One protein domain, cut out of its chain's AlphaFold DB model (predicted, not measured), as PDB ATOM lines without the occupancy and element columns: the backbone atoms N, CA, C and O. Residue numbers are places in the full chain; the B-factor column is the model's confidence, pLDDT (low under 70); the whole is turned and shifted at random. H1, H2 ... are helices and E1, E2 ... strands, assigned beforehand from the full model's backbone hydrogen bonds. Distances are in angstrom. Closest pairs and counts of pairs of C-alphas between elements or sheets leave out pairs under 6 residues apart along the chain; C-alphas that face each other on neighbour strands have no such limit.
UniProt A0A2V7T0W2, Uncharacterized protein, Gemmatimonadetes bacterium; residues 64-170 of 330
ATOM      1  N   VAL A  64     251.000 341.115 251.200       97.50
ATOM      2  CA  VAL A  64     251.411 339.785 251.633       97.50
ATOM      3  C   VAL A  64     250.172 338.958 251.914       97.50
ATOM      4  O   VAL A  64     249.262 339.403 252.615       97.50
ATOM      5  N   VAL A  65     250.184 337.736 251.402       97.69
ATOM      6  CA  VAL A  65     249.257 336.670 251.755       97.69
ATOM      7  C   VAL A  65     249.866 335.881 252.905       97.69
ATOM      8  O   VAL A  65     251.042 335.502 252.875       97.69
ATOM      9  N   PHE A  66     249.048 335.614 253.912       97.75
ATOM     10  CA  PHE A  66     249.384 334.839 255.088       97.75
ATOM     11  C   PHE A  66     248.466 333.625 255.205       97.75
ATOM     12  O   PHE A  66     247.284 333.700 254.873       97.75
ATOM     13  N   LEU A  67     248.997 332.536 255.753       97.06
ATOM     14  CA  LEU A  67     248.188 331.463 256.320       97.06
ATOM     15  C   LEU A  67     247.975 331.768 257.803       97.06
ATOM     16  O   LEU A  67     248.943 331.844 258.561       97.06
ATOM     17  N   LEU A  68     246.721 331.941 258.207       96.44
ATOM     18  CA  LEU A  68     246.283 331.915 259.597       96.44
ATOM     19  C   LEU A  68     246.007 330.467 259.985       96.44
ATOM     20  O   LEU A  68     245.161 329.823 259.369       96.44
ATOM     21  N   PHE A  69     246.699 329.970 261.006       95.12
ATOM     22  CA  PHE A  69     246.568 328.597 261.467       95.12
ATOM     23  C   PHE A  69     246.632 328.450 262.992       95.12
ATOM     24  O   PHE A  69     247.083 329.350 263.705       95.12
ATOM     25  N   GLY A  70     246.220 327.286 263.494       93.06
ATOM     26  CA  GLY A  70     246.339 326.901 264.903       93.06
ATOM     27  C   GLY A  70     245.018 326.932 265.668       93.06
ATOM     28  O   GLY A  70     243.953 327.170 265.099       93.06
ATOM     29  N   ASP A  71     245.096 326.658 266.970       91.12
ATOM     30  CA  ASP A  71     243.932 326.697 267.855       91.12
ATOM     31  C   ASP A  71     243.401 328.130 267.972       91.12
ATOM     32  O   ASP A  71     244.163 329.102 268.010       91.12
ATOM     33  N   ARG A  72     242.082 328.270 268.080       87.00
ATOM     34  CA  ARG A  72     241.420 329.568 268.231       87.00
ATOM     35  C   ARG A  72     241.942 330.408 269.404       87.00
ATOM     36  O   ARG A  72     241.886 331.638 269.342       87.00
ATOM     37  N   SER A  73     242.406 329.776 270.478       89.12
ATOM     38  CA  SER A  73     242.973 330.444 271.654       89.12
ATOM     39  C   SER A  73     244.394 330.973 271.434       89.12
ATOM     40  O   SER A  73     244.821 331.897 272.134       89.12
ATOM     41  N   ASP A  74     245.115 330.443 270.443       91.81
ATOM     42  CA  ASP A  74     246.480 330.849 270.117       91.81
ATOM     43  C   ASP A  74     246.762 330.868 268.598       91.81
ATOM     44  O   ASP A  74     247.662 330.170 268.118       91.81
ATOM     45  N   PRO A  75     246.028 331.691 267.822       94.56
ATOM     46  CA  PRO A  75     246.186 331.744 266.380       94.56
ATOM     47  C   PRO A  75     247.559 332.274 265.984       94.56
ATOM     48  O   PRO A  75     248.050 333.293 266.496       94.56
ATOM     49  N   ARG A  76     248.153 331.599 265.006       96.12
ATOM     50  CA  ARG A  76     249.438 331.931 264.404       96.12
ATOM     51  C   ARG A  76     249.236 332.341 262.961       96.12
ATOM     52  O   ARG A  76     248.346 331.842 262.287       96.12
ATOM     53  N   ILE A  77     250.071 333.250 262.491       96.81
ATOM     54  CA  ILE A  77     250.124 333.591 261.076       96.81
ATOM     55  C   ILE A  77     251.523 333.386 260.530       96.81
ATOM     56  O   ILE A  77     252.521 333.613 261.221       96.81
ATOM     57  N   LEU A  78     251.561 332.998 259.267       95.19
ATOM     58  CA  LEU A  78     252.761 332.710 258.507       95.19
ATOM     59  C   LEU A  78     252.702 333.458 257.175       95.19
ATOM     60  O   LEU A  78     251.674 333.360 256.511       95.19
ATOM     61  N   PRO A  79     253.767 334.155 256.739       96.12
ATOM     62  CA  PRO A  79     253.818 334.710 255.393       96.12
ATOM     63  C   PRO A  79     254.010 333.593 254.367       96.12
ATOM     64  O   PRO A  79     254.931 332.785 254.492       96.12
ATOM     65  N   VAL A  80     253.151 333.555 253.350       94.94
ATOM     66  CA  VAL A  80     253.145 332.464 252.360       94.94
ATOM     67  C   VAL A  80     253.495 332.951 250.963       94.94
ATOM     68  O   VAL A  80     254.267 332.302 250.259       94.94
ATOM     69  N   ALA A  81     253.001 334.126 250.582       95.81
ATOM     70  CA  ALA A  81     253.278 334.721 249.285       95.81
ATOM     71  C   ALA A  81     253.174 336.246 249.334       95.81
ATOM     72  O   ALA A  81     252.553 336.812 250.230       95.81
ATOM     73  N   THR A  82     253.751 336.913 248.344       95.75
ATOM     74  CA  THR A  82     253.455 338.313 248.029       95.75
ATOM     75  C   THR A  82     252.638 338.406 246.756       95.75
ATOM     76  O   THR A  82     252.845 337.614 245.837       95.75
ATOM     77  N   THR A  83     251.785 339.422 246.677       92.88
ATOM     78  CA  THR A  83     251.122 339.828 245.439       92.88
ATOM     79  C   THR A  83     251.813 341.059 244.870       92.88
ATOM     80  O   THR A  83     251.797 342.121 245.497       92.88
ATOM     81  N   ILE A  84     252.411 340.930 243.689       84.19
ATOM     82  CA  ILE A  84     253.037 342.041 242.965       84.19
ATOM     83  C   ILE A  84     252.440 342.047 241.562       84.19
ATOM     84  O   ILE A  84     252.533 341.046 240.861       84.19
ATOM     85  N   GLU A  85     251.788 343.147 241.174       82.12
ATOM     86  CA  GLU A  85     251.200 343.314 239.831       82.12
ATOM     87  C   GLU A  85     250.253 342.162 239.420       82.12
ATOM     88  O   GLU A  85     250.275 341.680 238.288       82.12
ATOM     89  N   GLY A  86     249.431 341.681 240.360       81.50
ATOM     90  CA  GLY A  86     248.496 340.575 240.114       81.50
ATOM     91  C   GLY A  86     249.166 339.205 239.943       81.50
ATOM     92  O   GLY A  86     248.538 338.273 239.448       81.50
ATOM     93  N   GLN A  87     250.438 339.066 240.327       88.69
ATOM     94  CA  GLN A  87     251.145 337.787 240.388       88.69
ATOM     95  C   GLN A  87     251.341 337.363 241.839       88.69
ATOM     96  O   GLN A  87     251.770 338.169 242.667       88.69
ATOM     97  N   VAL A  88     251.074 336.090 242.135       92.94
ATOM     98  CA  VAL A  88     251.384 335.481 243.432       92.94
ATOM     99  C   VAL A  88     252.755 334.824 243.341       92.94
ATOM    100  O   VAL A  88     252.978 333.952 242.503       92.94
ATOM    101  N   ALA A  89     253.674 335.230 244.212       92.62
ATOM    102  CA  ALA A  89     255.012 334.655 244.291       92.62
ATOM    103  C   ALA A  89     255.333 334.244 245.735       92.62
ATOM    104  O   ALA A  89     255.022 335.011 246.653       92.62
ATOM    105  N   PRO A  90     255.969 333.078 245.968       92.38
ATOM    106  CA  PRO A  90     256.420 332.692 247.301       92.38
ATOM    107  C   PRO A  90     257.341 333.754 247.906       92.38
ATOM    108  O   PRO A  90     258.140 334.375 247.201       92.38
ATOM    109  N   VAL A  91     257.260 333.951 249.222       92.00
ATOM    110  CA  VAL A  91     258.162 334.884 249.908       92.00
ATOM    111  C   VAL A  91     259.552 334.256 250.024       92.00
ATOM    112  O   VAL A  91     259.732 333.255 250.715       92.00
ATOM    113  N   SER A  92     260.541 334.871 249.377       90.94
ATOM    114  CA  SER A  92     261.942 334.447 249.409       90.94
ATOM    115  C   SER A  92     262.826 335.598 249.875       90.94
ATOM    116  O   SER A  92     262.991 336.610 249.192       90.94
ATOM    117  N   LEU A  93     263.381 335.458 251.076       92.06
ATOM    118  CA  LEU A  93     264.201 336.461 251.750       92.06
ATOM    119  C   LEU A  93     265.410 335.774 252.388       92.06
ATOM    120  O   LEU A  93     265.339 334.605 252.769       92.06
ATOM    121  N   ASP A  94     266.518 336.503 252.537       91.00
ATOM    122  CA  ASP A  94     267.610 336.043 253.396       91.00
ATOM    123  C   ASP A  94     267.304 336.326 254.876       91.00
ATOM    124  O   ASP A  94     266.256 336.869 255.231       91.00
ATOM    125  N   VAL A  95     268.242 335.966 255.752       91.19
ATOM    126  CA  VAL A  95     268.100 336.127 257.205       91.19
ATOM    127  C   VAL A  95     267.751 337.564 257.604       91.19
ATOM    128  O   VAL A  95     266.866 337.758 258.437       91.19
ATOM    129  N   GLN A  96     268.417 338.568 257.024       92.44
ATOM    130  CA  GLN A  96     268.135 339.966 257.350       92.44
ATOM    131  C   GLN A  96     266.786 340.396 256.770       92.44
ATOM    132  O   GLN A  96     265.996 341.015 257.473       92.44
ATOM    133  N   GLY A  97     266.467 339.983 255.542       94.69
ATOM    134  CA  GLY A  97     265.167 340.243 254.932       94.69
ATOM    135  C   GLY A  97     264.008 339.696 255.767       94.69
ATOM    136  O   GLY A  97     263.004 340.380 255.929       94.69
ATOM    137  N   TRP A  98     264.149 338.515 256.376       94.62
ATOM    138  CA  TRP A  98     263.137 337.980 257.293       94.62
ATOM    139  C   TRP A  98     263.006 338.779 258.595       94.62
ATOM    140  O   TRP A  98     261.898 338.922 259.110       94.62
ATOM    141  N   ARG A  99     264.108 339.331 259.120       93.81
ATOM    142  CA  ARG A  99     264.085 340.248 260.275       93.81
ATOM    143  C   ARG A  99     263.367 341.548 259.936       93.81
ATOM    144  O   ARG A  99     262.522 341.999 260.707       93.81
ATOM    145  N   ASP A 100     263.668 342.105 258.771       95.62
ATOM    146  CA  ASP A 100     263.031 343.320 258.274       95.62
ATOM    147  C   ASP A 100     261.540 343.074 258.006       95.62
ATOM    148  O   ASP A 100     260.702 343.893 258.374       95.62
ATOM    149  N   PHE A 101     261.188 341.907 257.455       96.69
ATOM    150  CA  PHE A 101     259.804 341.483 257.250       96.69
ATOM    151  C   PHE A 101     259.007 341.489 258.559       96.69
ATOM    152  O   PHE A 101     257.947 342.112 258.627       96.69
ATOM    153  N   ASP A 102     259.519 340.836 259.607       95.81
ATOM    154  CA  ASP A 102     258.878 340.810 260.928       95.81
ATOM    155  C   ASP A 102     258.682 342.229 261.472       95.81
ATOM    156  O   ASP A 102     257.601 342.599 261.935       95.81
ATOM    157  N   HIS A 103     259.702 343.073 261.310       95.12
ATOM    158  CA  HIS A 103     259.631 344.463 261.721       95.12
ATOM    159  C   HIS A 103     258.636 345.295 260.903       95.12
ATOM    160  O   HIS A 103     258.134 346.283 261.426       95.12
ATOM    161  N   ILE A 104     258.336 344.955 259.649       96.25
ATOM    162  CA  ILE A 104     257.404 345.713 258.800       96.25
ATOM    163  C   ILE A 104     255.958 345.238 258.989       96.25
ATOM    164  O   ILE A 104     255.059 346.072 259.128       96.25
ATOM    165  N   TYR A 105     255.726 343.923 258.998       97.62
ATOM    166  CA  TYR A 105     254.382 343.334 258.939       97.62
ATOM    167  C   TYR A 105     253.879 342.799 260.277       97.62
ATOM    168  O   TYR A 105     252.671 342.777 260.508       97.62
ATOM    169  N   PHE A 106     254.772 342.394 261.181       97.12
ATOM    170  CA  PHE A 106     254.411 341.736 262.439       97.12
ATOM    171  C   PHE A 106     254.594 342.634 263.668       97.12
ATOM    172  O   PHE A 106     254.708 342.164 264.804       97.12
ATOM    173  N   ARG A 107     254.524 343.957 263.474       95.69
ATOM    174  CA  ARG A 107     254.440 344.901 264.593       95.69
ATOM    175  C   ARG A 107     253.130 344.698 265.361       95.69
ATOM    176  O   ARG A 107     252.073 344.669 264.720       95.69
ATOM    177  N   PRO A 108     253.157 344.631 266.704       96.31
ATOM    178  CA  PRO A 108     251.943 344.589 267.512       96.31
ATOM    179  C   PRO A 108     250.956 345.703 267.146       96.31
ATOM    180  O   PRO A 108     251.343 346.850 266.933       96.31
ATOM    181  N   GLY A 109     249.674 345.359 267.066       96.44
ATOM    182  CA  GLY A 109     248.590 346.262 266.686       96.44
ATOM    183  C   GLY A 109     248.344 346.389 265.181       96.44
ATOM    184  O   GLY A 109     247.293 346.916 264.816       96.44
ATOM    185  N   THR A 110     249.238 345.880 264.322       97.50
ATOM    186  CA  THR A 110     249.025 345.843 262.864       97.50
ATOM    187  C   THR A 110     247.771 345.037 262.545       97.50
ATOM    188  O   THR A 110     247.628 343.914 263.031       97.50
ATOM    189  N   SER A 111     246.856 345.609 261.763       97.31
ATOM    190  CA  SER A 111     245.649 344.917 261.308       97.31
ATOM    191  C   SER A 111     245.936 344.086 260.060       97.31
ATOM    192  O   SER A 111     246.675 344.536 259.189       97.31
ATOM    193  N   LEU A 112     245.302 342.920 259.964       97.81
ATOM    194  CA  LEU A 112     245.242 342.078 258.772       97.81
ATOM    195  C   LEU A 112     243.782 341.778 258.440       97.81
ATOM    196  O   LEU A 112     242.965 341.604 259.350       97.81
ATOM    197  N   SER A 113     243.472 341.681 257.154       97.38
ATOM    198  CA  SER A 113     242.171 341.213 256.680       97.38
ATOM    199  C   SER A 113     242.150 339.690 256.686       97.38
ATOM    200  O   SER A 113     243.108 339.066 256.241       97.38
ATOM    201  N   LEU A 114     241.085 339.099 257.218       96.12
ATOM    202  CA  LEU A 114     240.900 337.650 257.294       96.12
ATOM    203  C   LEU A 114     239.849 337.217 256.276       96.12
ATOM    204  O   LEU A 114     238.895 337.960 256.023       96.12
ATOM    205  N   TYR A 115     240.011 336.016 255.728       95.38
ATOM    206  CA  TYR A 115     239.094 335.441 254.751       95.38
ATOM    207  C   TYR A 115     238.697 334.026 255.137       95.38
ATOM    208  O   TYR A 115     239.379 333.350 255.907       95.38
ATOM    209  N   ARG A 116     237.546 333.620 254.615       91.94
ATOM    210  CA  ARG A 116     237.025 332.264 254.690       91.94
ATOM    211  C   ARG A 116     236.172 332.021 253.460       91.94
ATOM    212  O   ARG A 116     235.247 332.798 253.209       91.94
ATOM    213  N   ASP A 117     236.457 330.953 252.727       91.25
ATOM    214  CA  ASP A 117     235.659 330.545 251.569       91.25
ATOM    215  C   ASP A 117     235.497 331.701 250.551       91.25
ATOM    216  O   ASP A 117     234.392 332.026 250.099       91.25
ATOM    217  N   GLY A 118     236.599 332.405 250.266       92.31
ATOM    218  CA  GLY A 118     236.651 333.546 249.346       92.31
ATOM    219  C   GLY A 118     236.023 334.843 249.865       92.31
ATOM    220  O   GLY A 118     236.009 335.849 249.156       92.31
ATOM    221  N   ARG A 119     235.490 334.867 251.091       93.00
ATOM    222  CA  ARG A 119     234.764 336.017 251.654       93.00
ATOM    223  C   ARG A 119     235.519 336.639 252.814       93.00
ATOM    224  O   ARG A 119     236.198 335.947 253.562       93.00
ATOM    225  N   SER A 120     235.363 337.952 252.988       93.12
ATOM    226  CA  SER A 120     235.915 338.635 254.159       93.12
ATOM    227  C   SER A 120     235.265 338.107 255.440       93.12
ATOM    228  O   SER A 120     234.043 338.114 255.580       93.12
ATOM    229  N   ASP A 121     236.109 337.695 256.378       91.75
ATOM    230  CA  ASP A 121     235.765 337.200 257.713       91.75
ATOM    231  C   ASP A 121     236.106 338.239 258.806       91.75
ATOM    232  O   ASP A 121     236.119 337.975 260.007       91.75
ATOM    233  N   GLY A 122     236.370 339.480 258.389       92.56
ATOM    234  CA  GLY A 122     236.716 340.594 259.263       92.56
ATOM    235  C   GLY A 122     238.220 340.825 259.378       92.56
ATOM    236  O   GLY A 122     238.973 340.670 258.418       92.56
ATOM    237  N   GLU A 123     238.653 341.279 260.553       95.62
ATOM    238  CA  GLU A 123     240.035 341.690 260.801       95.62
ATOM    239  C   GLU A 123     240.635 340.963 262.003       95.62
ATOM    240  O   GLU A 123     239.973 340.750 263.025       95.62
ATOM    241  N   GLY A 124     241.934 340.694 261.923       95.38
ATOM    242  CA  GLY A 124     242.767 340.334 263.060       95.38
ATOM    243  C   GLY A 124     243.827 341.387 263.325       95.38
ATOM    244  O   GLY A 124     244.165 342.178 262.450       95.38
ATOM    245  N   LYS A 125     244.354 341.413 264.549       97.56
ATOM    246  CA  LYS A 125     245.492 342.261 264.906       97.56
ATOM    247  C   LYS A 125     246.667 341.423 265.358       97.56
ATOM    248  O   LYS A 125     246.492 340.467 266.109       97.56
ATOM    249  N   ILE A 126     247.869 341.814 264.962       97.56
ATOM    250  CA  ILE A 126     249.091 341.208 265.482       97.56
ATOM    251  C   ILE A 126     249.185 341.488 266.981       97.56
ATOM    252  O   ILE A 126     249.189 342.639 267.412       97.56
ATOM    253  N   ARG A 127     249.276 340.432 267.786       96.12
ATOM    254  CA  ARG A 127     249.580 340.514 269.220       96.12
ATOM    255  C   ARG A 127     251.073 340.678 269.441       96.12
ATOM    256  O   ARG A 127     251.495 341.450 270.294       96.12
ATOM    257  N   ARG A 128     251.854 339.892 268.699       95.62
ATOM    258  CA  ARG A 128     253.293 339.719 268.895       95.62
ATOM    259  C   ARG A 128     253.922 339.185 267.612       95.62
ATOM    260  O   ARG A 128     253.409 338.206 267.074       95.62
ATOM    261  N   GLY A 129     255.014 339.796 267.164       95.75
ATOM    262  CA  GLY A 129     255.833 339.266 266.075       95.75
ATOM    263  C   GLY A 129     256.730 338.109 266.507       95.75
ATOM    264  O   GLY A 129     256.640 337.602 267.628       95.75
ATOM    265  N   MET A 130     257.606 337.695 265.605       94.69
ATOM    266  CA  MET A 130     258.532 336.595 265.812       94.69
ATOM    267  C   MET A 130     259.587 336.934 266.858       94.69
ATOM    268  O   MET A 130     259.954 336.069 267.649       94.69
ATOM    269  N   TRP A 131     260.098 338.163 266.864       92.25
ATOM    270  CA  TRP A 131     261.175 338.562 267.762       92.25
ATOM    271  C   TRP A 131     260.780 339.799 268.559       92.25
ATOM    272  O   TRP A 131     260.636 340.887 268.011       92.25
ATOM    273  N   ASP A 132     260.642 339.642 269.874       86.75
ATOM    274  CA  ASP A 132     260.410 340.757 270.789       86.75
ATOM    275  C   ASP A 132     261.366 340.715 271.991       86.75
ATOM    276  O   ASP A 132     262.287 339.897 272.054       86.75
ATOM    277  N   ALA A 133     261.145 341.605 272.962       82.00
ATOM    278  CA  ALA A 133     261.971 341.707 274.164       82.00
ATOM    279  C   ALA A 133     261.982 340.427 275.025       82.00
ATOM    280  O   ALA A 133     262.914 340.227 275.800       82.00
ATOM    281  N   THR A 134     260.980 339.549 274.891       87.56
ATOM    282  CA  THR A 134     260.900 338.275 275.628       87.56
ATOM    283  C   THR A 134     261.611 337.124 274.907       87.56
ATOM    284  O   THR A 134     261.695 336.013 275.431       87.56
ATOM    285  N   GLY A 135     262.168 337.385 273.720       87.56
ATOM    286  CA  GLY A 135     262.878 336.416 272.893       87.56
ATOM    287  C   GLY A 135     262.086 336.010 271.647       87.56
ATOM    288  O   GLY A 135     261.111 336.664 271.283       87.56
ATOM    289  N   PRO A 136     262.509 334.949 270.939       90.94
ATOM    290  CA  PRO A 136     261.792 334.471 269.766       90.94
ATOM    291  C   PRO A 136     260.467 333.796 270.148       90.94
ATOM    292  O   PRO A 136     260.373 333.150 271.192       90.94
ATOM    293  N   LEU A 137     259.459 333.905 269.284       91.00
ATOM    294  CA  LEU A 137     258.161 333.264 269.475       91.00
ATOM    295  C   LEU A 137     258.262 331.736 269.452       91.00
ATOM    296  O   LEU A 137     257.591 331.066 270.231       91.00
ATOM    297  N   TYR A 138     259.129 331.200 268.598       90.62
ATOM    298  CA  TYR A 138     259.447 329.780 268.546       90.62
ATOM    299  C   TYR A 138     260.907 329.563 268.137       90.62
ATOM    300  O   TYR A 138     261.613 330.489 267.736       90.62
ATOM    301  N   LYS A 139     261.391 328.328 268.269       89.94
ATOM    302  CA  LYS A 139     262.714 327.907 267.798       89.94
ATOM    303  C   LYS A 139     262.576 326.537 267.150       89.94
ATOM    304  O   LYS A 139     261.816 325.712 267.648       89.94
ATOM    305  N   LEU A 140     263.336 326.288 266.088       88.88
ATOM    306  CA  LEU A 140     263.428 324.966 265.473       88.88
ATOM    307  C   LEU A 140     264.789 324.337 265.793       88.88
ATOM    308  O   LEU A 140     265.813 325.025 265.702       88.88
ATOM    309  N   PRO A 141     264.842 323.045 266.165       88.38
ATOM    310  CA  PRO A 141     266.105 322.346 266.353       88.38
ATOM    311  C   PRO A 141     266.989 322.461 265.108       88.38
ATOM    312  O   PRO A 141     266.517 322.306 263.988       88.38
ATOM    313  N   ARG A 142     268.291 322.706 265.310       88.44
ATOM    314  CA  ARG A 142     269.308 322.818 264.241       88.44
ATOM    315  C   ARG A 142     269.103 323.968 263.247       88.44
ATOM    316  O   ARG A 142     269.866 324.051 262.291       88.44
ATOM    317  N   CYS A 143     268.164 324.869 263.509       89.69
ATOM    318  CA  CYS A 143     267.927 326.045 262.693       89.69
ATOM    319  C   CYS A 143     268.335 327.313 263.455       89.69
ATOM    320  O   CYS A 143     267.841 327.576 264.554       89.69
ATOM    321  N   ARG A 144     269.273 328.086 262.899       88.06
ATOM    322  CA  ARG A 144     269.770 329.327 263.515       88.06
ATOM    323  C   ARG A 144     268.814 330.486 263.256       88.06
ATOM    324  O   ARG A 144     268.615 331.319 264.142       88.06
ATOM    325  N   SER A 145     268.211 330.509 262.073       87.75
ATOM    326  CA  SER A 145     267.286 331.544 261.617       87.75
ATOM    327  C   SER A 145     266.033 330.889 261.068       87.75
ATOM    328  O   SER A 145     266.117 330.070 260.166       87.75
ATOM    329  N   VAL A 146     264.865 331.258 261.578       90.50
ATOM    330  CA  VAL A 146     263.577 330.721 261.118       90.50
ATOM    331  C   VAL A 146     262.805 331.794 260.365       90.50
ATOM    332  O   VAL A 146     262.986 332.987 260.629       90.50
ATOM    333  N   LYS A 147     261.932 331.367 259.451       92.00
ATOM    334  CA  LYS A 147     260.921 332.252 258.862       92.00
ATOM    335  C   LYS A 147     260.023 332.789 259.991       92.00
ATOM    336  O   LYS A 147     259.722 332.045 260.918       92.00
ATOM    337  N   PRO A 148     259.636 334.070 260.002       94.44
ATOM    338  CA  PRO A 148     258.899 334.620 261.123       94.44
ATOM    339  C   PRO A 148     257.464 334.082 261.157       94.44
ATOM    340  O   PRO A 148     256.793 333.995 260.130       94.44
ATOM    341  N   LEU A 149     256.988 333.784 262.365       95.44
ATOM    342  CA  LEU A 149     255.570 333.632 262.682       95.44
ATOM    343  C   LEU A 149     255.143 334.793 263.571       95.44
ATOM    344  O   LEU A 149     255.941 335.293 264.364       95.44
ATOM    345  N   ALA A 150     253.867 335.151 263.519       96.94
ATOM    346  CA  ALA A 150     253.287 336.076 264.483       96.94
ATOM    347  C   ALA A 150     252.080 335.478 265.197       96.94
ATOM    348  O   ALA A 150     251.355 334.636 264.672       96.94
ATOM    349  N   ALA A 151     251.871 335.934 266.427       96.44
ATOM    350  CA  ALA A 151     250.637 335.728 267.159       96.44
ATOM    351  C   ALA A 151     249.601 336.751 266.694       96.44
ATOM    352  O   ALA A 151     249.881 337.954 266.698       96.44
ATOM    353  N   LEU A 152     248.396 336.297 266.381       96.12
ATOM    354  CA  LEU A 152     247.284 337.150 265.977       96.12
ATOM    355  C   LEU A 152     246.175 337.102 267.043       96.12
ATOM    356  O   LEU A 152     246.076 336.151 267.810       96.12
ATOM    357  N   VAL A 153     245.347 338.142 267.117       93.94
ATOM    358  CA  VAL A 153     244.056 338.143 267.817       93.94
ATOM    359  C   VAL A 153     242.985 338.594 266.829       93.94
ATOM    360  O   VAL A 153     242.946 339.776 266.470       93.94
ATOM    361  N   PRO A 154     242.116 337.686 266.370       88.75
ATOM    362  CA  PRO A 154     240.950 338.058 265.575       88.75
ATOM    363  C   PRO A 154     239.988 338.925 266.371       88.75
ATOM    364  O   PRO A 154     239.755 338.689 267.556       88.75
ATOM    365  N   ARG A 155     239.424 339.956 265.733       85.44
ATOM    366  CA  ARG A 155     238.445 340.832 266.392       85.44
ATOM    367  C   ARG A 155     237.139 340.101 266.685       85.44
ATOM    368  O   ARG A 155     236.468 340.423 267.663       85.44
ATOM    369  N   LYS A 156     236.761 339.165 265.815       78.62
ATOM    370  CA  LYS A 156     235.583 338.311 265.936       78.62
ATOM    371  C   LYS A 156     235.929 336.935 265.380       78.62
ATOM    372  O   LYS A 156     236.676 336.837 264.419       78.62
ATOM    373  N   PHE A 157     235.373 335.907 266.002       66.31
ATOM    374  CA  PHE A 157     235.332 334.554 265.466       66.31
ATOM    375  C   PHE A 157     233.878 334.118 265.429       66.31
ATOM    376  O   PHE A 157     233.134 334.406 266.376       66.31
ATOM    377  N   GLU A 158     233.493 333.368 264.405       64.69
ATOM    378  CA  GLU A 158     232.318 332.515 264.532       64.69
ATOM    379  C   GLU A 158     232.564 331.481 265.640       64.69
ATOM    380  O   GLU A 158     233.670 330.974 265.834       64.69
ATOM    381  N   SER A 159     231.545 331.225 266.459       57.91
ATOM    382  CA  SER A 159     231.727 330.550 267.746       57.91
ATOM    383  C   SER A 159     232.131 329.077 267.644       57.91
ATOM    384  O   SER A 159     232.558 328.527 268.654       57.91
ATOM    385  N   SER A 160     231.985 328.449 266.475       72.94
ATOM    386  CA  SER A 160     232.117 327.001 266.278       72.94
ATOM    387  C   SER A 160     233.531 326.503 265.991       72.94
ATOM    388  O   SER A 160     233.759 325.299 266.087       72.94
ATOM    389  N   ASP A 161     234.467 327.377 265.629       77.31
ATOM    390  CA  ASP A 161     235.762 326.908 265.138       77.31
ATOM    391  C   ASP A 161     236.731 326.623 266.282       77.31
ATOM    392  O   ASP A 161     236.967 327.467 267.153       77.31
ATOM    393  N   VAL A 162     237.292 325.415 266.257       81.56
ATOM    394  CA  VAL A 162     238.327 324.957 267.193       81.56
ATOM    395  C   VAL A 162     239.714 325.207 266.600       81.56
ATOM    396  O   VAL A 162     240.571 325.798 267.251       81.56
ATOM    397  N   MET A 163     239.897 324.824 265.336       88.69
ATOM    398  CA  MET A 163     241.116 325.037 264.562       88.69
ATOM    399  C   MET A 163     240.848 326.024 263.437       88.69
ATOM    400  O   MET A 163     239.801 325.983 262.790       88.69
ATOM    401  N   LEU A 164     241.805 326.910 263.214       91.19
ATOM    402  CA  LEU A 164     241.773 327.902 262.154       91.19
ATOM    403  C   LEU A 164     242.741 327.468 261.072       91.19
ATOM    404  O   LEU A 164     243.847 327.051 261.399       91.19
ATOM    405  N   GLU A 165     242.320 327.584 259.819       93.69
ATOM    406  CA  GLU A 165     243.140 327.415 258.620       93.69
ATOM    407  C   GLU A 165     242.526 328.307 257.544       93.69
ATOM    408  O   GLU A 165     241.490 327.979 256.973       93.69
ATOM    409  N   ARG A 166     243.071 329.513 257.394       94.19
ATOM    410  CA  ARG A 166     242.425 330.601 256.653       94.19
ATOM    411  C   ARG A 166     243.446 331.459 255.940       94.19
ATOM    412  O   ARG A 166     244.570 331.623 256.423       94.19
ATOM    413  N   ILE A 167     243.040 332.077 254.842       97.12
ATOM    414  CA  ILE A 167     243.833 333.130 254.213       97.12
ATOM    415  C   ILE A 167     243.691 334.427 255.019       97.12
ATOM    416  O   ILE A 167     242.610 334.806 255.474       97.12
ATOM    417  N   ALA A 168     244.800 335.139 255.183       97.62
ATOM    418  CA  ALA A 168     244.817 336.520 255.639       97.62
ATOM    419  C   ALA A 168     245.689 337.371 254.711       97.62
ATOM    420  O   ALA A 168     246.612 336.859 254.084       97.62
ATOM    421  N   THR A 169     245.426 338.671 254.626       98.00
ATOM    422  CA  THR A 169     246.202 339.590 253.782       98.00
ATOM    423  C   THR A 169     246.571 340.867 254.526       98.00
ATOM    424  O   THR A 169     245.864 341.301 255.442       98.00
ATOM    425  N   SER A 170     247.704 341.473 254.158       97.75
ATOM    426  CA  SER A 170     248.119 342.765 254.728       97.75
ATOM    427  C   SER A 170     247.271 343.938 254.247       97.75
ATOM    428  O   SER A 170     247.166 344.936 254.957       97.75
TER     429      SER A 170
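What this domain is: This is residues 64 to 170 of the 330 residues of an uncharacterized protein of Gemmatimonadetes bacterium (UniProt A0A2V7T0W2). This is a closed barrel of six antiparallel strands, E1, E2, E6, E5, E4 and E7 round the ring and back to E1, with helix H1 outside it. E2 runs on past its short pairing with E6, and there E3 folds back along its residues 81 to 84, a small hairpin added to the ring; the long link from E5 to E6, residues 129 to 149, loops out on the same side of the barrel as H1. The printed part has 107 residues, with seven named strands and one named helix in the order E1 E2 E3 H1 E4 E5 E6 E7, and its class is mostly strand. It is compact, with a radius of gyration of the C-alphas of 13.7 A, and the C-alphas span 38 by 36 by 24 A.

How they stand to each other: Begin at the first printed residue with E1, residues 64 to 71, which forms a hairpin with E2, residues 76 to 84; they are antiparallel at 163 degrees, and N 65 and O 81 are within hydrogen-bond range at 2.8 A. Next find E3, residues 87 to 90, which is not in the ring; it forms a hairpin with E2, with N 82 and O 89 at 2.8 A. E1, E2 and E3 make a meander, each strand the antiparallel neighbour of the one before. H1, residues 95 to 105, is on the barrel and outside it, at a height over the sheet of 9.3 A; it lies over none of the strands, but only just, since 2 of its C-alphas fall on E6, residues 150 to 154. In H1 every O i to N i+4 pair is within hydrogen-bond range. Go on to E4, residues 111 to 116, and E5, residues 119 to 128, a hairpin in which N 114 and O 122 are 2.9 A apart. E5 bends by 52 degrees at residue 122, and beyond that bend it forms a hairpin with E6, where N 127 and O 151 are 2.8 A apart. E6 also pairs with E2, antiparallel, with N 77 and O 150 at 2.9 A. E7, residues 163 to 169, has E4 on one side, with N 115 and O 167 at 2.9 A, and E1 on the other side, with N 66 and O 168 at 2.7 A, and this closes the ring. E4, E5 and E6 are a second meander, and with E7 they make a Greek key, in which the first of four strands is the antiparallel neighbour of the fourth. E1 and E5 are apart, and so are E2 and E4.

Where its parts are: Find C-alpha 64 at (251.411, 339.785, 251.633); from there E1 runs 22.1 A to residue 71. E2 covers 24.0 A from residue 76 to C-alpha 84 at (253.037, 342.041, 242.965), and E3 returns over residues 87 to 90. H1 runs 15.6 A from residue 95 to residue 105. E4 takes residues 111 to 116, and E5, the longest strand, covers 25.6 A from residue 119 to residue 128. After E6, residues 150 to 154, look for E7, which runs 18.8 A from residue 163 to C-alpha 169 at (246.202, 339.590, 253.782).

The domain as a whole: The two C-alphas farthest apart are those of Gln 96 and Ser 160, 39.3 A, while those of Val 64 and Ser 170, the first and last printed, are 5.4 A apart. The printed part has no cut. The link from E5 to E6 is long, with 21 residues; in it residues 131 to 132 pair with residues 135 to 136, antiparallel. The link from E6 to E7 is short, and the other links are tight. The mean pLDDT of the printed part is 91.7, and residues 157 to 159 are under 70.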